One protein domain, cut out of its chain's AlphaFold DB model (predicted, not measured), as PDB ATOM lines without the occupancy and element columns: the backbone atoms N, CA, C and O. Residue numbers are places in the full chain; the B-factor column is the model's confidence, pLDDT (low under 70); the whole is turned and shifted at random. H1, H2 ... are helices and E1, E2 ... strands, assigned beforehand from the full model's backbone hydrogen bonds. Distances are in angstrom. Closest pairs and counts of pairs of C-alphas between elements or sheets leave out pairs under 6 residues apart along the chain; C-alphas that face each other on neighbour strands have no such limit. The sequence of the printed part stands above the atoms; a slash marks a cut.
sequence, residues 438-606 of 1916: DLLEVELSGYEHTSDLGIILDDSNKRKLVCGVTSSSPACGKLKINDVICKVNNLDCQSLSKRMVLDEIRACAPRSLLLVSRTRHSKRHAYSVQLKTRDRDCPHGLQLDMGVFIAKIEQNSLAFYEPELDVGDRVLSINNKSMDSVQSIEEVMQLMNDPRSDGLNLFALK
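This is residues 438 to 606 of the 1916 residues of the protein "Discs large 5, isoform A" of Drosophila melanogaster (UniProt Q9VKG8). Two lobes sit end to end: in the first, a strongly twisted sheet of five strands, E1 to E5, has helix H1 on one face; in the second, a three-strand sheet, E6, E10 and E9, stands next to the small hairpin E7 and E8, with H2 at their side. Residues 519 to 525 join the lobes, which also meet where E2 and E3 come near E6, E9 and E10. The printed part has 169 residues, 74 of them in named elements, in the order E1 E2 E3 E4 H1 E5 E6 E7 E8 E9 H2 E10; the class is mixed, helices and strands. The sheet orders are E1 E5 E4 E3 E2, E6 E10 E9 and E7 E8, all antiparallel. The whole is compact, with a radius of gyration of the C-alphas of 16.8 A, and only just elongated, spanning 52 by 34 by 26 A.

E1, residues 438 to 443, begins at C-alpha 438 (220.479, 316.156, 185.927) and is 16.2 A long. E2 is residues 455 to 458, E3 464 to 469 and E4 483 to 488. H1, residues 498 to 507, is 14.3 A long, and E5, 511 to 518, is 20.8 A. E6 is residues 526 to 531, 16.7 A, beginning at C-alpha 526 (217.852, 294.447, 183.845). E7 is residues 542 to 545, E8 549 to 553, E9 570 to 574 and H2 585 to 592. E10, residues 600 to 605, is 16.1 A long and ends at C-alpha 605 (218.658, 292.563, 179.888).

E1 and E5 are antiparallel at 149 degrees, with N 440 and O 514 2.8 A apart, within hydrogen-bond range. E2, E3 and E4 form a meander, each strand the antiparallel neighbour of the one before; N 456 and O 468 are 2.9 A apart, N 466 and O 483 2.8 A. H1 is on this sheet, two layers, at a height over the sheet of 8.2 A; its C-alpha 505 is 5.7 A from that of Ser 512 in E5. In E6 and E10, N 529 and O 602 are 3.0 A apart. The closest C-alphas of E8 and E9, Phe 549 and Arg 570, are 4.3 A apart. H2 only grazes the sheet E6 E10 E9, with residues 588 to 592. Between the lobes, the closest C-alphas of E3 and E6, Cys 467 and Ala 526, are 6.7 A apart. Every O i to N i+4 pair in H1 and H2 is within hydrogen-bond range.

The farthest C-alphas, of Asn 490 and Asp 537, are 52.7 A apart. The printed part has no cut. The links E1 to E2, E3 to E4 and E8 to E9 are long. The mean pLDDT of the printed part is 78.2; 31 residues are under 70, among them 445 to 451, 519 to 525 and 534 to 538.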
ATOM      1  N   ASP A 438     219.551 315.946 184.807       80.16
ATOM      2  CA  ASP A 438     220.479 316.156 185.927       80.16
ATOM      3  C   ASP A 438     221.922 316.295 185.415       80.16
ATOM      4  O   ASP A 438     222.329 315.610 184.476       80.16
ATOM      5  N   LEU A 439     222.728 317.132 186.073       86.90
ATOM      6  CA  LEU A 439     224.157 317.281 185.787       86.90
ATOM      7  C   LEU A 439     224.984 316.552 186.864       86.90
ATOM      8  O   LEU A 439     224.908 316.890 188.044       86.90
ATOM      9  N   LEU A 440     225.759 315.540 186.467       86.95
ATOM     10  CA  LEU A 440     226.526 314.656 187.352       86.95
ATOM     11  C   LEU A 440     228.029 314.790 187.096       86.95
ATOM     12  O   LEU A 440     228.485 314.630 185.970       86.95
ATOM     13  N   GLU A 441     228.817 315.000 188.146       85.72
ATOM     14  CA  GLU A 441     230.280 315.024 188.058       85.72
ATOM     15  C   GLU A 441     230.872 313.660 188.452       85.72
ATOM     16  O   GLU A 441     230.755 313.226 189.603       85.72
ATOM     17  N   VAL A 442     231.510 312.969 187.506       83.77
ATOM     18  CA  VAL A 442     232.213 311.693 187.719       83.77
ATOM     19  C   VAL A 442     233.712 311.959 187.824       83.77
ATOM     20  O   VAL A 442     234.303 312.613 186.966       83.77
ATOM     21  N   GLU A 443     234.324 311.457 188.893       79.30
ATOM     22  CA  GLU A 443     235.713 311.734 189.256       79.30
ATOM     23  C   GLU A 443     236.573 310.503 188.951       79.30
ATOM     24  O   GLU A 443     236.326 309.415 189.458       79.30
ATOM     25  N   LEU A 444     237.532 310.677 188.044       78.89
ATOM     26  CA  LEU A 444     238.264 309.625 187.327       78.89
ATOM     27  C   LEU A 444     239.725 309.496 187.791       78.89
ATOM     28  O   LEU A 444     240.497 308.715 187.235       78.89
ATOM     29  N   SER A 445     240.135 310.282 188.787       63.33
ATOM     30  CA  SER A 445     241.491 310.274 189.339       63.33
ATOM     31  C   SER A 445     241.849 308.901 189.920       63.33
ATOM     32  O   SER A 445     241.276 308.488 190.926       63.33
ATOM     33  N   GLY A 446     242.811 308.219 189.294       62.79
ATOM     34  CA  GLY A 446     243.253 306.865 189.659       62.79
ATOM     35  C   GLY A 446     242.952 305.793 188.605       62.79
ATOM     36  O   GLY A 446     243.478 304.692 188.713       62.79
ATOM     37  N   TYR A 447     242.162 306.107 187.573       58.21
ATOM     38  CA  TYR A 447     241.939 305.218 186.432       58.21
ATOM     39  C   TYR A 447     242.978 305.449 185.324       58.21
ATOM     40  O   TYR A 447     243.108 306.560 184.810       58.21
ATOM     41  N   GLU A 448     243.692 304.397 184.917       58.18
ATOM     42  CA  GLU A 448     244.552 304.440 183.727       58.18
ATOM     43  C   GLU A 448     243.705 304.554 182.447       58.18
ATOM     44  O   GLU A 448     242.610 303.996 182.368       58.18
ATOM     45  N   HIS A 449     244.217 305.223 181.404       56.87
ATOM     46  CA  HIS A 449     243.475 305.463 180.151       56.87
ATOM     47  C   HIS A 449     242.992 304.188 179.427       56.87
ATOM     48  O   HIS A 449     242.081 304.259 178.603       56.87
ATOM     49  N   THR A 450     243.582 303.032 179.731       56.28
ATOM     50  CA  THR A 450     243.241 301.698 179.206       56.28
ATOM     51  C   THR A 450     242.182 300.954 180.028       56.28
ATOM     52  O   THR A 450     241.657 299.943 179.565       56.28
ATOM     53  N   SER A 451     241.862 301.420 181.238       61.11
ATOM     54  CA  SER A 451     240.971 300.717 182.166       61.11
ATOM     55  C   SER A 451     239.496 300.816 181.753       61.11
ATOM     56  O   SER A 451     239.020 301.851 181.270       61.11
ATOM     57  N   ASP A 452     238.740 299.732 181.961       70.20
ATOM     58  CA  ASP A 452     237.291 299.718 181.737       70.20
ATOM     59  C   ASP A 452     236.588 300.589 182.787       70.20
ATOM     60  O   ASP A 452     236.686 300.333 183.987       70.20
ATOM     61  N   LEU A 453     235.855 301.609 182.330       77.95
ATOM     62  CA  LEU A 453     235.080 302.509 183.186       77.95
ATOM     63  C   LEU A 453     233.984 301.783 183.974       77.95
ATOM     64  O   LEU A 453     233.472 302.348 184.940       77.95
ATOM     65  N   GLY A 454     233.574 300.580 183.558       76.51
ATOM     66  CA  GLY A 454     232.524 299.814 184.229       76.51
ATOM     67  C   GLY A 454     231.119 300.404 184.072       76.51
ATOM     68  O   GLY A 454     230.212 300.023 184.807       76.51
ATOM     69  N   ILE A 455     230.929 301.347 183.142       83.26
ATOM     70  CA  ILE A 455     229.633 301.954 182.815       83.26
ATOM     71  C   ILE A 455     229.051 301.203 181.615       83.26
ATOM     72  O   ILE A 455     229.531 301.349 180.493       83.26
ATOM     73  N   ILE A 456     228.006 300.413 181.853       82.06
ATOM     74  CA  ILE A 456     227.344 299.593 180.836       82.06
ATOM     75  C   ILE A 456     226.191 300.402 180.236       82.06
ATOM     76  O   ILE A 456     225.227 300.746 180.928       82.06
ATOM     77  N   LEU A 457     226.274 300.686 178.937       85.06
ATOM     78  CA  LEU A 457     225.275 301.456 178.187       85.06
ATOM     79  C   LEU A 457     224.533 300.559 177.185       85.06
ATOM     80  O   LEU A 457     225.159 299.738 176.528       85.06
ATOM     81  N   ASP A 458     223.235 300.754 176.979       76.75
ATOM     82  CA  ASP A 458     222.560 300.346 175.741       76.75
ATOM     83  C   ASP A 458     222.438 301.553 174.807       76.75
ATOM     84  O   ASP A 458     222.152 302.668 175.246       76.75
ATOM     85  N   ASP A 459     222.657 301.323 173.514       73.21
ATOM     86  CA  ASP A 459     222.485 302.304 172.447       73.21
ATOM     87  C   ASP A 459     221.496 301.874 171.347       73.21
ATOM     88  O   ASP A 459     221.302 302.616 170.379       73.21
ATOM     89  N   SER A 460     220.773 300.760 171.544       67.00
ATOM     90  CA  SER A 460     219.797 300.191 170.591       67.00
ATOM     91  C   SER A 460     218.704 301.170 170.121       67.00
ATOM     92  O   SER A 460     218.158 301.005 169.034       67.00
ATOM     93  N   ASN A 461     218.396 302.219 170.898       64.99
ATOM     94  CA  ASN A 461     217.367 303.223 170.581       64.99
ATOM     95  C   ASN A 461     217.929 304.649 170.378       64.99
ATOM     96  O   ASN A 461     217.211 305.623 170.604       64.99
ATOM     97  N   LYS A 462     219.210 304.806 170.005       68.60
ATOM     98  CA  LYS A 462     219.919 306.107 169.846       68.60
ATOM     99  C   LYS A 462     220.023 306.981 171.117       68.60
ATOM    100  O   LYS A 462     220.696 308.005 171.102       68.60
ATOM    101  N   ARG A 463     219.416 306.574 172.236       74.78
ATOM    102  CA  ARG A 463     219.647 307.112 173.587       74.78
ATOM    103  C   ARG A 463     220.729 306.274 174.280       74.78
ATOM    104  O   ARG A 463     220.731 305.062 174.106       74.78
ATOM    105  N   LYS A 464     221.617 306.890 175.070       85.83
ATOM    106  CA  LYS A 464     222.657 306.188 175.851       85.83
ATOM    107  C   LYS A 464     222.116 305.778 177.219       85.83
ATOM    108  O   LYS A 464     222.316 306.483 178.206       85.83
ATOM    109  N   LEU A 465     221.368 304.680 177.256       85.96
ATOM    110  CA  LEU A 465     220.681 304.201 178.456       85.96
ATOM    111  C   LEU A 465     221.655 303.438 179.364       85.96
ATOM    112  O   LEU A 465     222.162 302.389 178.978       85.96
ATOM    113  N   VAL A 466     221.889 303.920 180.582       85.64
ATOM    114  CA  VAL A 466     222.685 303.213 181.593       85.64
ATOM    115  C   VAL A 466     221.934 301.955 182.024       85.64
ATOM    116  O   VAL A 466     220.886 302.031 182.664       85.64
ATOM    117  N   CYS A 467     222.470 300.793 181.665       77.67
ATOM    118  CA  CYS A 467     221.885 299.490 181.982       77.67
ATOM    119  C   CYS A 467     222.537 298.844 183.210       77.67
ATOM    120  O   CYS A 467     221.895 298.056 183.896       77.67
ATOM    121  N   GLY A 468     223.778 299.216 183.525       74.78
ATOM    122  CA  GLY A 468     224.488 298.769 184.720       74.78
ATOM    123  C   GLY A 468     225.715 299.632 185.000       74.78
ATOM    124  O   GLY A 468     226.240 300.299 184.109       74.78
ATOM    125  N   VAL A 469     226.173 299.622 186.248       79.92
ATOM    126  CA  VAL A 469     227.431 300.250 186.667       79.92
ATOM    127  C   VAL A 469     228.125 299.265 187.602       79.92
ATOM    128  O   VAL A 469     227.533 298.855 188.600       79.92
ATOM    129  N   THR A 470     229.334 298.822 187.261       73.84
ATOM    130  CA  THR A 470     230.056 297.819 188.056       73.84
ATOM    131  C   THR A 470     230.544 298.417 189.376       73.84
ATOM    132  O   THR A 470     230.785 299.620 189.488       73.84
ATOM    133  N   SER A 471     230.726 297.575 190.396       70.95
ATOM    134  CA  SER A 471     231.110 298.018 191.745       70.95
ATOM    135  C   SER A 471     232.500 298.662 191.833       70.95
ATOM    136  O   SER A 471     232.789 299.317 192.828       70.95
ATOM    137  N   SER A 472     233.354 298.479 190.821       69.26
ATOM    138  CA  SER A 472     234.652 299.154 190.692       69.26
ATOM    139  C   SER A 472     234.563 300.533 190.030       69.26
ATOM    140  O   SER A 472     235.489 301.325 190.171       69.26
ATOM    141  N   SER A 473     233.475 300.836 189.315       80.70
ATOM    142  CA  SER A 473     233.359 302.039 188.488       80.70
ATOM    143  C   SER A 473     233.447 303.342 189.301       80.70
ATOM    144  O   SER A 473     232.738 303.477 190.303       80.70
ATOM    145  N   PRO A 474     234.169 304.376 188.825       78.02
ATOM    146  CA  PRO A 474     234.142 305.716 189.424       78.02
ATOM    147  C   PRO A 474     232.769 306.409 189.320       78.02
ATOM    148  O   PRO A 474     232.520 307.414 189.990       78.02
ATOM    149  N   ALA A 475     231.854 305.885 188.495       81.15
ATOM    150  CA  ALA A 475     230.468 306.341 188.423       81.15
ATOM    151  C   ALA A 475     229.510 305.576 189.359       81.15
ATOM    152  O   ALA A 475     228.325 305.922 189.423       81.15
ATOM    153  N   CYS A 476     229.994 304.552 190.073       77.75
ATOM    154  CA  CYS A 476     229.200 303.750 191.002       77.75
ATOM    155  C   CYS A 476     228.513 304.653 192.043       77.75
ATOM    156  O   CYS A 476     229.123 305.549 192.624       77.75
ATOM    157  N   GLY A 477     227.202 304.476 192.220       73.88
ATOM    158  CA  GLY A 477     226.370 305.312 193.092       73.88
ATOM    159  C   GLY A 477     225.999 306.705 192.549       73.88
ATOM    160  O   GLY A 477     225.017 307.273 193.028       73.88
ATOM    161  N   LYS A 478     226.705 307.252 191.543       85.55
ATOM    162  CA  LYS A 478     226.359 308.544 190.907       85.55
ATOM    163  C   LYS A 478     225.387 308.379 189.731       85.55
ATOM    164  O   LYS A 478     224.377 309.086 189.669       85.55
ATOM    165  N   LEU A 479     225.681 307.443 188.822       85.77
ATOM    166  CA  LEU A 479     224.786 307.025 187.734       85.77
ATOM    167  C   LEU A 479     223.855 305.897 188.204       85.77
ATOM    168  O   LEU A 479     224.256 305.038 188.990       85.77
ATOM    169  N   LYS A 480     222.610 305.895 187.718       80.03
ATOM    170  CA  LYS A 480     221.569 304.912 188.062       80.03
ATOM    171  C   LYS A 480     221.125 304.118 186.837       80.03
ATOM    172  O   LYS A 480     221.196 304.598 185.713       80.03
ATOM    173  N   ILE A 481     220.603 302.913 187.053       78.83
ATOM    174  CA  ILE A 481     220.002 302.118 185.975       78.83
ATOM    175  C   ILE A 481     218.754 302.853 185.449       78.83
ATOM    176  O   ILE A 481     217.890 303.249 186.234       78.83
ATOM    177  N   ASN A 482     218.653 302.996 184.125       80.37
ATOM    178  CA  ASN A 482     217.706 303.827 183.358       80.37
ATOM    179  C   ASN A 482     217.975 305.348 183.313       80.37
ATOM    180  O   ASN A 482     217.172 306.086 182.731       80.37
ATOM    181  N   ASP A 483     219.104 305.826 183.845       87.63
ATOM    182  CA  ASP A 483     219.625 307.153 183.496       87.63
ATOM    183  C   ASP A 483     220.001 307.179 181.996       87.63
ATOM    184  O   ASP A 483     220.572 306.217 181.484       87.63
ATOM    185  N   VAL A 484     219.704 308.261 181.270       87.89
ATOM    186  CA  VAL A 484     220.092 308.432 179.855       87.89
ATOM    187  C   VAL A 484     221.154 309.517 179.742       87.89
ATOM    188  O   VAL A 484     220.854 310.679 179.997       87.89
ATOM    189  N   ILE A 485     222.374 309.177 179.319       90.26
ATOM    190  CA  ILE A 485     223.431 310.178 179.101       90.26
ATOM    191  C   ILE A 485     223.098 310.995 177.845       90.26
ATOM    192  O   ILE A 485     223.168 310.498 176.720       90.26
ATOM    193  N   CYS A 486     222.735 312.261 178.050       89.34
ATOM    194  CA  CYS A 486     222.489 313.241 176.999       89.34
ATOM    195  C   CYS A 486     223.795 313.885 176.518       89.34
ATOM    196  O   CYS A 486     223.963 314.052 175.311       89.34
ATOM    197  N   LYS A 487     224.716 314.251 177.430       89.38
ATOM    198  CA  LYS A 487     225.995 314.918 177.093       89.38
ATOM    199  C   LYS A 487     227.157 314.499 177.994       89.38
ATOM    200  O   LYS A 487     226.938 314.204 179.166       89.38
ATOM    201  N   VAL A 488     228.382 314.584 177.471       90.45
ATOM    202  CA  VAL A 488     229.659 314.469 178.204       90.45
ATOM    203  C   VAL A 488     230.445 315.763 177.975       90.45
ATOM    204  O   VAL A 488     230.687 316.112 176.829       90.45
ATOM    205  N   ASN A 489     230.788 316.517 179.024       87.14
ATOM    206  CA  ASN A 489     231.481 317.818 178.954       87.14
ATOM    207  C   ASN A 489     230.958 318.757 177.834       87.14
ATOM    208  O   ASN A 489     231.713 319.382 177.095       87.14
ATOM    209  N   ASN A 490     229.626 318.879 177.745       81.63
ATOM    210  CA  ASN A 490     228.847 319.590 176.713       81.63
ATOM    211  C   ASN A 490     228.828 318.978 175.296       81.63
ATOM    212  O   ASN A 490     228.045 319.449 174.467       81.63
ATOM    213  N   LEU A 491     229.590 317.916 175.017       85.02
ATOM    214  CA  LEU A 491     229.509 317.147 173.776       85.02
ATOM    215  C   LEU A 491     228.206 316.326 173.738       85.02
ATOM    216  O   LEU A 491     227.905 315.578 174.670       85.02
ATOM    217  N   ASP A 492     227.411 316.481 172.678       85.95
ATOM    218  CA  ASP A 492     226.097 315.833 172.555       85.95
ATOM    219  C   ASP A 492     226.225 314.342 172.214       85.95
ATOM    220  O   ASP A 492     226.907 313.974 171.261       85.95
ATOM    221  N   CYS A 493     225.577 313.479 172.997       83.70
ATOM    222  CA  CYS A 493     225.746 312.028 172.924       83.70
ATOM    223  C   CYS A 493     224.700 311.305 172.063       83.70
ATOM    224  O   CYS A 493     224.816 310.090 171.893       83.70
ATOM    225  N   GLN A 494     223.706 312.005 171.493       79.47
ATOM    226  CA  GLN A 494     222.697 311.370 170.627       79.47
ATOM    227  C   GLN A 494     223.280 310.816 169.315       79.47
ATOM    228  O   GLN A 494     222.786 309.819 168.789       79.47
ATOM    229  N   SER A 495     224.318 311.459 168.771       78.87
ATOM    230  CA  SER A 495     224.954 311.085 167.497       78.87
ATOM    231  C   SER A 495     226.211 310.223 167.653       78.87
ATOM    232  O   SER A 495     226.665 309.622 166.680       78.87
ATOM    233  N   LEU A 496     226.783 310.156 168.857       81.77
ATOM    234  CA  LEU A 496     228.032 309.446 169.131       81.77
ATOM    235  C   LEU A 496     227.810 307.932 169.242       81.77
ATOM    236  O   LEU A 496     226.759 307.469 169.695       81.77
ATOM    237  N   SER A 497     228.821 307.130 168.905       83.67
ATOM    238  CA  SER A 497     228.805 305.705 169.255       83.67
ATOM    239  C   SER A 497     228.953 305.531 170.772       83.67
ATOM    240  O   SER A 497     229.524 306.381 171.456       83.67
ATOM    241  N   LYS A 498     228.451 304.425 171.331       82.57
ATOM    242  CA  LYS A 498     228.644 304.095 172.756       82.57
ATOM    243  C   LYS A 498     230.119 304.090 173.170       82.57
ATOM    244  O   LYS A 498     230.448 304.586 174.243       82.57
ATOM    245  N   ARG A 499     231.003 303.614 172.286       83.32
ATOM    246  CA  ARG A 499     232.453 303.651 172.493       83.32
ATOM    247  C   ARG A 499     232.982 305.086 172.571       83.32
ATOM    248  O   ARG A 499     233.657 305.400 173.538       83.32
ATOM    249  N   MET A 500     232.595 305.970 171.644       85.24
ATOM    250  CA  MET A 500     232.982 307.390 171.703       85.24
ATOM    251  C   MET A 500     232.517 308.074 172.993       85.24
ATOM    252  O   MET A 500     233.266 308.861 173.547       85.24
ATOM    253  N   VAL A 501     231.323 307.758 173.507       87.32
ATOM    254  CA  VAL A 501     230.837 308.331 174.778       87.32
ATOM    255  C   VAL A 501     231.704 307.888 175.963       87.32
ATOM    256  O   VAL A 501     232.045 308.710 176.804       87.32
ATOM    257  N   LEU A 502     232.109 306.615 176.024       87.70
ATOM    258  CA  LEU A 502     233.017 306.116 177.067       87.70
ATOM    259  C   LEU A 502     234.451 306.653 176.905       87.70
ATOM    260  O   LEU A 502     235.106 306.972 177.897       87.70
ATOM    261  N   ASP A 503     234.931 306.781 175.669       83.65
ATOM    262  CA  ASP A 503     236.257 307.320 175.364       83.65
ATOM    263  C   ASP A 503     236.331 308.828 175.690       83.65
ATOM    264  O   ASP A 503     237.306 309.257 176.304       83.65
ATOM    265  N   GLU A 504     235.276 309.604 175.411       86.55
ATOM    266  CA  GLU A 504     235.153 311.018 175.806       86.55
ATOM    267  C   GLU A 504     235.139 311.172 177.336       86.55
ATOM    268  O   GLU A 504     235.823 312.040 177.880       86.55
ATOM    269  N   ILE A 505     234.441 310.283 178.060       87.10
ATOM    270  CA  ILE A 505     234.478 310.256 179.532       87.10
ATOM    271  C   ILE A 505     235.917 310.037 180.022       87.10
ATOM    272  O   ILE A 505     236.372 310.797 180.875       87.10
ATOM    273  N   ARG A 506     236.675 309.073 179.466       83.83
ATOM    274  CA  ARG A 506     238.098 308.882 179.834       83.83
ATOM    275  C   ARG A 506     238.980 310.074 179.446       83.83
ATOM    276  O   ARG A 506     239.898 310.402 180.195       83.83
ATOM    277  N   ALA A 507     238.721 310.719 178.308       80.97
ATOM    278  CA  ALA A 507     239.460 311.901 177.856       80.97
ATOM    279  C   ALA A 507     239.271 313.109 178.794       80.97
ATOM    280  O   ALA A 507     240.155 313.955 178.901       80.97
ATOM    281  N   CYS A 508     238.155 313.152 179.525       76.71
ATOM    282  CA  CYS A 508     237.835 314.186 180.507       76.71
ATOM    283  C   CYS A 508     238.443 313.948 181.908       76.71
ATOM    284  O   CYS A 508     238.072 314.635 182.861       76.71
ATOM    285  N   ALA A 509     239.365 312.995 182.083       71.54
ATOM    286  CA  ALA A 509     240.068 312.819 183.355       71.54
ATOM    287  C   ALA A 509     240.829 314.110 183.764       71.54
ATOM    288  O   ALA A 509     241.462 314.740 182.917       71.54
ATOM    289  N   PRO A 510     240.796 314.527 185.048       75.82
ATOM    290  CA  PRO A 510     240.311 313.780 186.210       75.82
ATOM    291  C   PRO A 510     238.807 313.918 186.515       75.82
ATOM    292  O   PRO A 510     238.348 313.252 187.436       75.82
ATOM    293  N   ARG A 511     238.030 314.754 185.808       81.02
ATOM    294  CA  ARG A 511     236.614 315.030 186.127       81.02
ATOM    295  C   ARG A 511     235.757 315.192 184.866       81.02
ATOM    296  O   ARG A 511     235.861 316.181 184.145       81.02
ATOM    297  N   SER A 512     234.857 314.234 184.648       86.02
ATOM    298  CA  SER A 512     233.889 314.232 183.548       86.02
ATOM    299  C   SER A 512     232.523 314.719 184.029       86.02
ATOM    300  O   SER A 512     231.925 314.114 184.922       86.02
ATOM    301  N   LEU A 513     231.989 315.770 183.405       88.41
ATOM    302  CA  LEU A 513     230.643 316.282 183.659       88.41
ATOM    303  C   LEU A 513     229.645 315.618 182.697       88.41
ATOM    304  O   LEU A 513     229.827 315.655 181.482       88.41
ATOM    305  N   LEU A 514     228.586 315.009 183.222       90.81
ATOM    306  CA  LEU A 514     227.567 314.283 182.459       90.81
ATOM    307  C   LEU A 514     226.220 314.995 182.573       90.81
ATOM    308  O   LEU A 514     225.738 315.186 183.686       90.81
ATOM    309  N   LEU A 515     225.579 315.333 181.454       90.76
ATOM    310  CA  LEU A 515     224.169 315.739 181.444       90.76
ATOM    311  C   LEU A 515     223.310 314.503 181.181       90.76
ATOM    312  O   LEU A 515     223.563 313.782 180.214       90.76
ATOM    313  N   VAL A 516     222.324 314.242 182.039       89.90
ATOM    314  CA  VAL A 516     221.666 312.937 182.141       89.90
ATOM    315  C   VAL A 516     220.153 313.080 182.326       89.90
ATOM    316  O   VAL A 516     219.691 313.483 183.391       89.90
ATOM    317  N   SER A 517     219.362 312.698 181.319       86.15
ATOM    318  CA  SER A 517     217.900 312.622 181.449       86.15
ATOM    319  C   SER A 517     217.497 311.438 182.333       86.15
ATOM    320  O   SER A 517     217.747 310.272 182.009       86.15
ATOM    321  N   ARG A 518     216.839 311.729 183.461       74.30
ATOM    322  CA  ARG A 518     216.338 310.721 184.406       74.30
ATOM    323  C   ARG A 518     214.919 310.291 184.056       74.30
ATOM    324  O   ARG A 518     213.931 310.782 184.610       74.30
ATOM    325  N   THR A 519     214.815 309.357 183.113       58.73
ATOM    326  CA  THR A 519     213.523 308.849 182.634       58.73
ATOM    327  C   THR A 519     212.798 308.017 183.703       58.73
ATOM    328  O   THR A 519     213.399 307.217 184.420       58.73
ATOM    329  N   ARG A 520     211.474 308.185 183.822       49.11
ATOM    330  CA  ARG A 520     210.636 307.316 184.663       49.11
ATOM    331  C   ARG A 520     210.045 306.191 183.814       49.11
ATOM    332  O   ARG A 520     209.180 306.454 182.988       49.11
ATOM    333  N   HIS A 521     210.446 304.958 184.125       45.86
ATOM    334  CA  HIS A 521     209.927 303.694 183.582       45.86
ATOM    335  C   HIS A 521     210.319 303.383 182.121       45.86
ATOM    336  O   HIS A 521     209.523 303.530 181.196       45.86
ATOM    337  N   SER A 522     211.515 302.816 181.932       49.78
ATOM    338  CA  SER A 522     211.730 301.861 180.833       49.78
ATOM    339  C   SER A 522     210.945 300.575 181.122       49.78
ATOM    340  O   SER A 522     210.860 300.158 182.278       49.78
ATOM    341  N   LYS A 523     210.390 299.921 180.093       53.80
ATOM    342  CA  LYS A 523     209.745 298.599 180.241       53.80
ATOM    343  C   LYS A 523     210.754 297.454 180.426       53.80
ATOM    344  O   LYS A 523     210.369 296.387 180.895       53.80
ATOM    345  N   ARG A 524     212.020 297.648 180.040       56.45
ATOM    346  CA  ARG A 524     213.046 296.593 180.048       56.45
ATOM    347  C   ARG A 524     213.567 296.366 181.467       56.45
ATOM    348  O   ARG A 524     214.096 297.296 182.070       56.45
ATOM    349  N   HIS A 525     213.439 295.146 181.984       64.42
ATOM    350  CA  HIS A 525     214.103 294.754 183.228       64.42
ATOM    351  C   HIS A 525     215.563 294.382 182.947       64.42
ATOM    352  O   HIS A 525     215.840 293.595 182.048       64.42
ATOM    353  N   ALA A 526     216.485 294.943 183.726       71.74
ATOM    354  CA  ALA A 526     217.852 294.447 183.845       71.74
ATOM    355  C   ALA A 526     217.955 293.659 185.157       71.74
ATOM    356  O   ALA A 526     217.413 294.104 186.170       71.74
ATOM    357  N   TYR A 527     218.616 292.507 185.132       82.06
ATOM    358  CA  TYR A 527     218.703 291.574 186.258       82.06
ATOM    359  C   TYR A 527     220.097 290.923 186.318       82.06
ATOM    360  O   TYR A 527     220.911 291.105 185.406       82.06
ATOM    361  N   SER A 528     220.406 290.200 187.399       82.07
ATOM    362  CA  SER A 528     221.718 289.563 187.574       82.07
ATOM    363  C   SER A 528     221.632 288.201 188.252       82.07
ATOM    364  O   SER A 528     221.090 288.104 189.352       82.07
ATOM    365  N   VAL A 529     222.234 287.184 187.636       85.04
ATOM    366  CA  VAL A 529     222.160 285.773 188.052       85.04
ATOM    367  C   VAL A 529     223.556 285.228 188.334       85.04
ATOM    368  O   VAL A 529     224.519 285.595 187.662       85.04
ATOM    369  N   GLN A 530     223.679 284.354 189.337       84.45
ATOM    370  CA  GLN A 530     224.972 283.931 189.877       84.45
ATOM    371  C   GLN A 530     225.127 282.398 189.897       84.45
ATOM    372  O   GLN A 530     225.020 281.756 190.945       84.45
ATOM    373  N   LEU A 531     225.437 281.815 188.734       82.81
ATOM    374  CA  LEU A 531     225.521 280.369 188.468       82.81
ATOM    375  C   LEU A 531     226.690 279.687 189.197       82.81
ATOM    376  O   LEU A 531     227.858 279.978 188.935       82.81
ATOM    377  N   LYS A 532     226.388 278.726 190.079       74.73
ATOM    378  CA  LYS A 532     227.378 278.045 190.937       74.73
ATOM    379  C   LYS A 532     228.147 276.941 190.194       74.73
ATOM    380  O   LYS A 532     227.899 275.762 190.423       74.73
ATOM    381  N   THR A 533     229.132 277.307 189.375       70.78
ATOM    382  CA  THR A 533     230.037 276.414 188.606       70.78
ATOM    383  C   THR A 533     231.024 275.586 189.458       70.78
ATOM    384  O   THR A 533     232.113 275.238 189.009       70.78
ATOM    385  N   ARG A 534     230.675 275.270 190.713       55.09
ATOM    386  CA  ARG A 534     231.593 274.691 191.709       55.09
ATOM    387  C   ARG A 534     231.756 273.166 191.612       55.09
ATOM    388  O   ARG A 534     232.769 272.653 192.082       55.09
ATOM    389  N   ASP A 535     230.813 272.455 190.993       58.89
ATOM    390  CA  ASP A 535     230.987 271.046 190.614       58.89
ATOM    391  C   ASP A 535     231.400 270.951 189.143       58.89
ATOM    392  O   ASP A 535     230.692 271.419 188.252       58.89
ATOM    393  N   ARG A 536     232.559 270.330 188.887       54.02
ATOM    394  CA  ARG A 536     233.197 270.285 187.556       54.02
ATOM    395  C   ARG A 536     232.433 269.493 186.494       54.02
ATOM    396  O   ARG A 536     232.710 269.678 185.313       54.02
ATOM    397  N   ASP A 537     231.496 268.649 186.909       60.48
ATOM    398  CA  ASP A 537     230.762 267.744 186.021       60.48
ATOM    399  C   ASP A 537     229.410 268.329 185.552       60.48
ATOM    400  O   ASP A 537     228.687 267.684 184.796       60.48
ATOM    401  N   CYS A 538     229.056 269.553 185.979       62.87
ATOM    402  CA  CYS A 538     227.820 270.249 185.601       62.87
ATOM    403  C   CYS A 538     228.124 271.533 184.797       62.87
ATOM    404  O   CYS A 538     228.480 272.552 185.397       62.87
ATOM    405  N   PRO A 539     227.981 271.533 183.456       73.81
ATOM    406  CA  PRO A 539     228.253 272.716 182.641       73.81
ATOM    407  C   PRO A 539     227.239 273.846 182.885       73.81
ATOM    408  O   PRO A 539     226.101 273.630 183.317       73.81
ATOM    409  N   HIS A 540     227.636 275.077 182.543       82.23
ATOM    410  CA  HIS A 540     226.752 276.243 182.626       82.23
ATOM    411  C   HIS A 540     225.562 276.170 181.654       82.23
ATOM    412  O   HIS A 540     224.545 276.807 181.908       82.23
ATOM    413  N   GLY A 541     225.688 275.432 180.541       84.48
ATOM    414  CA  GLY A 541     224.649 275.175 179.528       84.48
ATOM    415  C   GLY A 541     224.123 276.374 178.737       84.48
ATOM    416  O   GLY A 541     223.367 276.190 177.787       84.48
ATOM    417  N   LEU A 542     224.516 277.596 179.094       86.01
ATOM    418  CA  LEU A 542     224.323 278.775 178.253       86.01
ATOM    419  C   LEU A 542     225.126 278.667 176.953       86.01
ATOM    420  O   LEU A 542     226.345 278.498 176.986       86.01
ATOM    421  N   GLN A 543     224.435 278.852 175.831       86.95
ATOM    422  CA  GLN A 543     225.005 279.036 174.500       86.95
ATOM    423  C   GLN A 543     224.556 280.405 173.971       86.95
ATOM    424  O   GLN A 543     223.385 280.771 174.108       86.95
ATOM    425  N   LEU A 544     225.480 281.177 173.392       87.01
ATOM    426  CA  LEU A 544     225.245 282.568 172.987       87.01
ATOM    427  C   LEU A 544     225.343 282.757 171.462       87.01
ATOM    428  O   LEU A 544     226.147 282.089 170.816       87.01
ATOM    429  N   ASP A 545     224.589 283.719 170.914       80.68
ATOM    430  CA  ASP A 545     224.669 284.187 169.512       80.68
ATOM    431  C   ASP A 545     225.223 285.632 169.406       80.68
ATOM    432  O   ASP A 545     225.279 286.391 170.380       80.68
ATOM    433  N   MET A 546     225.674 286.008 168.200       70.13
ATOM    434  CA  MET A 546     226.197 287.321 167.813       70.13
ATOM    435  C   MET A 546     225.383 288.485 168.393       70.13
ATOM    436  O   MET A 546     224.213 288.676 168.059       70.13
ATOM    437  N   GLY A 547     226.049 289.330 169.182       72.71
ATOM    438  CA  GLY A 547     225.421 290.413 169.952       72.71
ATOM    439  C   GLY A 547     225.250 290.096 171.443       72.71
ATOM    440  O   GLY A 547     224.815 290.974 172.194       72.71
ATOM    441  N   VAL A 548     225.680 288.892 171.844       84.54
ATOM    442  CA  VAL A 548     225.725 288.357 173.212       84.54
ATOM    443  C   VAL A 548     224.323 288.101 173.781       84.54
ATOM    444  O   VAL A 548     223.991 288.461 174.908       84.54
ATOM    445  N   PHE A 549     223.481 287.470 172.963       88.59
ATOM    446  CA  PHE A 549     222.143 287.005 173.339       88.59
ATOM    447  C   PHE A 549     222.180 285.526 173.724       88.59
ATOM    448  O   PHE A 549     222.921 284.762 173.105       88.59
ATOM    449  N   ILE A 550     221.369 285.107 174.698       90.85
ATOM    450  CA  ILE A 550     221.178 283.692 175.039       90.85
ATOM    451  C   ILE A 550     220.426 283.018 173.891       90.85
ATOM    452  O   ILE A 550     219.224 283.208 173.735       90.85
ATOM    453  N   ALA A 551     221.140 282.239 173.080       87.07
ATOM    454  CA  ALA A 551     220.579 281.502 171.950       87.07
ATOM    455  C   ALA A 551     219.917 280.194 172.402       87.07
ATOM    456  O   ALA A 551     218.898 279.777 171.857       87.07
ATOM    457  N   LYS A 552     220.493 279.547 173.423       87.84
ATOM    458  CA  LYS A 552     220.011 278.274 173.959       87.84
ATOM    459  C   LYS A 552     220.435 278.099 175.415       87.84
ATOM    460  O   LYS A 552     221.496 278.569 175.830       87.84
ATOM    461  N   ILE A 553     219.607 277.375 176.161       90.79
ATOM    462  CA  ILE A 553     219.900 276.866 177.501       90.79
ATOM    463  C   ILE A 553     219.823 275.337 177.413       90.79
ATOM    464  O   ILE A 553     218.787 274.793 177.029       90.79
ATOM    465  N   GLU A 554     220.912 274.627 177.706       82.08
ATOM    466  CA  GLU A 554     220.912 273.159 177.713       82.08
ATOM    467  C   GLU A 554     220.075 272.599 178.870       82.08
ATOM    468  O   GLU A 554     220.249 272.999 180.021       82.08
ATOM    469  N   GLN A 555     219.199 271.633 178.581       78.86
ATOM    470  CA  GLN A 555     218.405 270.931 179.593       78.86
ATOM    471  C   GLN A 555     219.315 270.283 180.653       78.86
ATOM    472  O   GLN A 555     220.364 269.731 180.329       78.86
ATOM    473  N   ASN A 556     218.899 270.337 181.922       76.41
ATOM    474  CA  ASN A 556     219.649 269.869 183.101       76.41
ATOM    475  C   ASN A 556     220.979 270.598 183.413       76.41
ATOM    476  O   ASN A 556     221.682 270.182 184.334       76.41
ATOM    477  N   SER A 557     221.319 271.683 182.713       86.53
ATOM    478  CA  SER A 557     222.471 272.535 183.055       86.53
ATOM    479  C   SER A 557     222.207 273.467 184.245       86.53
ATOM    480  O   SER A 557     221.065 273.641 184.668       86.53
ATOM    481  N   LEU A 558     223.248 274.140 184.753       81.56
ATOM    482  CA  LEU A 558     223.086 275.136 185.824       81.56
ATOM    483  C   LEU A 558     222.122 276.274 185.438       81.56
ATOM    484  O   LEU A 558     221.327 276.692 186.275       81.56
ATOM    485  N   ALA A 559     222.156 276.753 184.190       84.04
ATOM    486  CA  ALA A 559     221.263 277.823 183.738       84.04
ATOM    487  C   ALA A 559     219.820 277.361 183.484       84.04
ATOM    488  O   ALA A 559     218.908 278.173 183.564       84.04
ATOM    489  N   PHE A 560     219.586 276.066 183.247       84.64
ATOM    490  CA  PHE A 560     218.232 275.508 183.123       84.64
ATOM    491  C   PHE A 560     217.444 275.534 184.442       84.64
ATOM    492  O   PHE A 560     216.216 275.485 184.431       84.64
ATOM    493  N   TYR A 561     218.139 275.627 185.579       82.06
ATOM    494  CA  TYR A 561     217.529 275.712 186.906       82.06
ATOM    495  C   TYR A 561     217.434 277.146 187.460       82.06
ATOM    496  O   TYR A 561     216.942 277.319 188.576       82.06
ATOM    497  N   GLU A 562     217.863 278.168 186.712       84.35
ATOM    498  CA  GLU A 562     217.776 279.577 187.120       84.35
ATOM    499  C   GLU A 562     216.557 280.272 186.487       84.35
ATOM    500  O   GLU A 562     216.574 280.571 185.293       84.35
ATOM    501  N   PRO A 563     215.495 280.575 187.259       78.13
ATOM    502  CA  PRO A 563     214.209 281.031 186.721       78.13
ATOM    503  C   PRO A 563     214.215 282.473 186.190       78.13
ATOM    504  O   PRO A 563     213.186 282.936 185.699       78.13
ATOM    505  N   GLU A 564     215.327 283.204 186.311       80.48
ATOM    506  CA  GLU A 564     215.475 284.537 185.719       80.48
ATOM    507  C   GLU A 564     216.147 284.525 184.334       80.48
ATOM    508  O   GLU A 564     216.044 285.534 183.641       80.48
ATOM    509  N   LEU A 565     216.770 283.424 183.884       86.55
ATOM    510  CA  LEU A 565     217.421 283.319 182.565       86.55
ATOM    511  C   LEU A 565     216.463 282.732 181.509       86.55
ATOM    512  O   LEU A 565     216.097 281.565 181.597       86.55
ATOM    513  N   ASP A 566     216.114 283.508 180.476       87.68
ATOM    514  CA  ASP A 566     215.355 283.024 179.308       87.68
ATOM    515  C   ASP A 566     216.178 283.093 178.012       87.68
ATOM    516  O   ASP A 566     217.083 283.917 177.845       87.68
ATOM    517  N   VAL A 567     215.817 282.246 177.044       88.36
ATOM    518  CA  VAL A 567     216.321 282.339 175.666       88.36
ATOM    519  C   VAL A 567     215.840 283.650 175.034       88.36
ATOM    520  O   VAL A 567     214.659 283.984 175.088       88.36
ATOM    521  N   GLY A 568     216.767 284.393 174.429       83.99
ATOM    522  CA  GLY A 568     216.564 285.741 173.893       83.99
ATOM    523  C   GLY A 568     217.079 286.870 174.795       83.99
ATOM    524  O   GLY A 568     217.299 287.977 174.298       83.99
ATOM    525  N   ASP A 569     217.326 286.619 176.087       89.36
ATOM    526  CA  ASP A 569     217.884 287.630 176.997       89.36
ATOM    527  C   ASP A 569     219.297 288.057 176.555       89.36
ATOM    528  O   ASP A 569     220.102 287.245 176.091       89.36
ATOM    529  N   ARG A 570     219.627 289.349 176.697       87.83
ATOM    530  CA  ARG A 570     220.923 289.900 176.262       87.83
ATOM    531  C   ARG A 570     221.886 290.031 177.434       87.83
ATOM    532  O   ARG A 570     221.652 290.845 178.324       87.83
ATOM    533  N   VAL A 571     222.993 289.297 177.419       87.21
ATOM    534  CA  VAL A 571     224.034 289.388 178.449       87.21
ATOM    535  C   VAL A 571     224.875 290.647 178.219       87.21
ATOM    536  O   VAL A 571     225.394 290.888 177.132       87.21
ATOM    537  N   LEU A 572     224.988 291.471 179.258       83.25
ATOM    538  CA  LEU A 572     225.657 292.773 179.245       83.25
ATOM    539  C   LEU A 572     227.029 292.734 179.934       83.25
ATOM    540  O   LEU A 572     227.950 293.443 179.531       83.25
ATOM    541  N   SER A 573     227.183 291.908 180.971       84.83
ATOM    542  CA  SER A 573     228.478 291.629 181.597       84.83
ATOM    543  C   SER A 573     228.557 290.201 182.134       84.83
ATOM    544  O   SER A 573     227.541 289.589 182.473       84.83
ATOM    545  N   ILE A 574     229.782 289.676 182.194       87.08
ATOM    546  CA  ILE A 574     230.107 288.348 182.726       87.08
ATOM    547  C   ILE A 574     231.282 288.514 183.686       87.08
ATOM    548  O   ILE A 574     232.307 289.089 183.318       87.08
ATOM    549  N   ASN A 575     231.129 288.056 184.930       85.04
ATOM    550  CA  ASN A 575     232.128 288.198 185.995       85.04
ATOM    551  C   ASN A 575     232.650 289.645 186.128       85.04
ATOM    552  O   ASN A 575     233.847 289.899 186.241       85.04
ATOM    553  N   ASN A 576     231.714 290.603 186.091       74.72
ATOM    554  CA  ASN A 576     231.925 292.057 186.124       74.72
ATOM    555  C   ASN A 576     232.753 292.658 184.963       74.72
ATOM    556  O   ASN A 576     232.982 293.866 184.974       74.72
ATOM    557  N   LYS A 577     233.152 291.885 183.941       76.63
ATOM    558  CA  LYS A 577     233.670 292.433 182.675       76.63
ATOM    559  C   LYS A 577     232.510 292.809 181.761       76.63
ATOM    560  O   LYS A 577     231.649 291.968 181.499       76.63
ATOM    561  N   SER A 578     232.500 294.042 181.256       75.96
ATOM    562  CA  SER A 578     231.537 294.445 180.230       75.96
ATOM    563  C   SER A 578     231.735 293.629 178.947       75.96
ATOM    564  O   SER A 578     232.867 293.384 178.533       75.96
ATOM    565  N   MET A 579     230.638 293.227 178.301       76.54
ATOM    566  CA  MET A 579     230.669 292.554 176.994       76.54
ATOM    567  C   MET A 579     230.911 293.528 175.828       76.54
ATOM    568  O   MET A 579     231.117 293.111 174.694       76.54
ATOM    569  N   ASP A 580     230.946 294.830 176.110       66.20
ATOM    570  CA  ASP A 580     231.020 295.915 175.124       66.20
ATOM    571  C   ASP A 580     232.356 296.012 174.372       66.20
ATOM    572  O   ASP A 580     232.455 296.689 173.345       66.20
ATOM    573  N   SER A 581     233.397 295.379 174.908       61.89
ATOM    574  CA  SER A 581     234.747 295.321 174.342       61.89
ATOM    575  C   SER A 581     235.028 294.026 173.573       61.89
ATOM    576  O   SER A 581     235.986 293.991 172.801       61.89
ATOM    577  N   VAL A 582     234.205 292.990 173.764       67.45
ATOM    578  CA  VAL A 582     234.466 291.616 173.320       67.45
ATOM    579  C   VAL A 582     233.910 291.414 171.910       67.45
ATOM    580  O   VAL A 582     232.699 291.450 171.698       67.45
ATOM    581  N   GLN A 583     234.789 291.225 170.920       65.54
ATOM    582  CA  GLN A 583     234.381 291.147 169.505       65.54
ATOM    583  C   GLN A 583     234.137 289.716 169.014       65.54
ATOM    584  O   GLN A 583     233.466 289.523 167.999       65.54
ATOM    585  N   SER A 584     234.661 288.709 169.717       73.66
ATOM    586  CA  SER A 584     234.510 287.299 169.358       73.66
ATOM    587  C   SER A 584     233.665 286.561 170.386       73.66
ATOM    588  O   SER A 584     233.945 286.600 171.580       73.66
ATOM    589  N   ILE A 585     232.681 285.787 169.930       78.27
ATOM    590  CA  ILE A 585     231.914 284.926 170.837       78.27
ATOM    591  C   ILE A 585     232.767 283.781 171.412       78.27
ATOM    592  O   ILE A 585     232.428 283.241 172.455       78.27
ATOM    593  N   GLU A 586     233.912 283.469 170.793       77.61
ATOM    594  CA  GLU A 586     234.907 282.546 171.361       77.61
ATOM    595  C   GLU A 586     235.536 283.122 172.638       77.61
ATOM    596  O   GLU A 586     235.772 282.409 173.605       77.61
ATOM    597  N   GLU A 587     235.764 284.435 172.654       80.73
ATOM    598  CA  GLU A 587     236.343 285.181 173.771       80.73
ATOM    599  C   GLU A 587     235.310 285.353 174.901       80.73
ATOM    600  O   GLU A 587     235.646 285.210 176.077       80.73
ATOM    601  N   VAL A 588     234.024 285.522 174.558       83.55
ATOM    602  CA  VAL A 588     232.911 285.425 175.524       83.55
ATOM    603  C   VAL A 588     232.820 284.017 176.121       83.55
ATOM    604  O   VAL A 588     232.758 283.868 177.341       83.55
ATOM    605  N   MET A 589     232.861 282.969 175.292       82.83
ATOM    606  CA  MET A 589     232.797 281.583 175.767       82.83
ATOM    607  C   MET A 589     234.037 281.206 176.593       82.83
ATOM    608  O   MET A 589     233.896 280.476 177.570       82.83
ATOM    609  N   GLN A 590     235.222 281.757 176.306       81.56
ATOM    610  CA  GLN A 590     236.401 281.634 177.176       81.56
ATOM    611  C   GLN A 590     236.237 282.367 178.515       81.56
ATOM    612  O   GLN A 590     236.705 281.859 179.528       81.56
ATOM    613  N   LEU A 591     235.539 283.508 178.564       80.35
ATOM    614  CA  LEU A 591     235.188 284.176 179.828       80.35
ATOM    615  C   LEU A 591     234.128 283.412 180.638       80.35
ATOM    616  O   LEU A 591     234.127 283.497 181.865       80.35
ATOM    617  N   MET A 592     233.255 282.652 179.972       78.77
ATOM    618  CA  MET A 592     232.284 281.754 180.612       78.77
ATOM    619  C   MET A 592     232.898 280.421 181.065       78.77
ATOM    620  O   MET A 592     232.426 279.823 182.029       78.77
ATOM    621  N   ASN A 593     233.957 279.968 180.391       77.81
ATOM    622  CA  ASN A 593     234.677 278.728 180.685       77.81
ATOM    623  C   ASN A 593     236.023 278.966 181.396       77.81
ATOM    624  O   ASN A 593     236.844 278.051 181.439       77.81
ATOM    625  N   ASP A 594     236.279 280.161 181.954       75.60
ATOM    626  CA  ASP A 594     237.527 280.443 182.678       75.60
ATOM    627  C   ASP A 594     237.608 279.543 183.930       75.60
ATOM    628  O   ASP A 594     236.860 279.759 184.896       75.60
ATOM    629  N   PRO A 595     238.529 278.555 183.965       64.93
ATOM    630  CA  PRO A 595     238.595 277.549 185.023       64.93
ATOM    631  C   PRO A 595     239.104 278.112 186.360       64.93
ATOM    632  O   PRO A 595     239.342 277.345 187.294       64.93
ATOM    633  N   ARG A 596     239.318 279.431 186.450       65.70
ATOM    634  CA  ARG A 596     239.667 280.174 187.667       65.70
ATOM    635  C   ARG A 596     238.449 280.808 188.353       65.70
ATOM    636  O   ARG A 596     238.618 281.412 189.410       65.70
ATOM    637  N   SER A 597     237.250 280.706 187.770       65.21
ATOM    638  CA  SER A 597     236.025 281.297 188.320       65.21
ATOM    639  C   SER A 597     235.166 280.279 189.094       65.21
ATOM    640  O   SER A 597     234.532 279.398 188.520       65.21
ATOM    641  N   ASP A 598     235.111 280.436 190.424       66.65
ATOM    642  CA  ASP A 598     234.292 279.624 191.356       66.65
ATOM    643  C   ASP A 598     232.758 279.828 191.174       66.65
ATOM    644  O   ASP A 598     231.959 279.207 191.882       66.65
ATOM    645  N   GLY A 599     232.342 280.713 190.257       71.75
ATOM    646  CA  GLY A 599     230.955 281.034 189.908       71.75
ATOM    647  C   GLY A 599     230.860 281.954 188.681       71.75
ATOM    648  O   GLY A 599     231.782 282.730 188.417       71.75
ATOM    649  N   LEU A 600     229.736 281.899 187.960       83.60
ATOM    650  CA  LEU A 600     229.415 282.783 186.834       83.60
ATOM    651  C   LEU A 600     228.441 283.882 187.271       83.60
ATOM    652  O   LEU A 600     227.277 283.611 187.546       83.60
ATOM    653  N   ASN A 601     228.908 285.126 187.315       84.43
ATOM    654  CA  ASN A 601     228.124 286.297 187.696       84.43
ATOM    655  C   ASN A 601     227.685 287.052 186.430       84.43
ATOM    656  O   ASN A 601     228.473 287.794 185.839       84.43
ATOM    657  N   LEU A 602     226.454 286.815 185.985       87.26
ATOM    658  CA  LEU A 602     225.868 287.366 184.763       87.26
ATOM    659  C   LEU A 602     225.045 288.613 185.081       87.26
ATOM    660  O   LEU A 602     224.271 288.613 186.034       87.26
ATOM    661  N   PHE A 603     225.151 289.643 184.246       84.86
ATOM    662  CA  PHE A 603     224.238 290.788 184.250       84.86
ATOM    663  C   PHE A 603     223.559 290.858 182.883       84.86
ATOM    664  O   PHE A 603     224.253 290.937 181.869       84.86
ATOM    665  N   ALA A 604     222.229 290.806 182.834       86.46
ATOM    666  CA  ALA A 604     221.480 290.618 181.593       86.46
ATOM    667  C   ALA A 604     220.267 291.553 181.478       86.46
ATOM    668  O   ALA A 604     219.714 292.034 182.468       86.46
ATOM    669  N   LEU A 605     219.862 291.823 180.237       81.42
ATOM    670  CA  LEU A 605     218.658 292.563 179.888       81.42
ATOM    671  C   LEU A 605     217.572 291.573 179.459       81.42
ATOM    672  O   LEU A 605     217.751 290.849 178.478       81.42
ATOM    673  N   LYS A 606     216.451 291.573 180.183       83.33
ATOM    674  CA  LYS A 606     215.311 290.694 179.930       83.33
ATOM    675  C   LYS A 606     214.691 291.002 178.566       83.33
ATOM    676  O   LYS A 606     214.385 292.163 178.274       83.33
TER     677      LYS A 606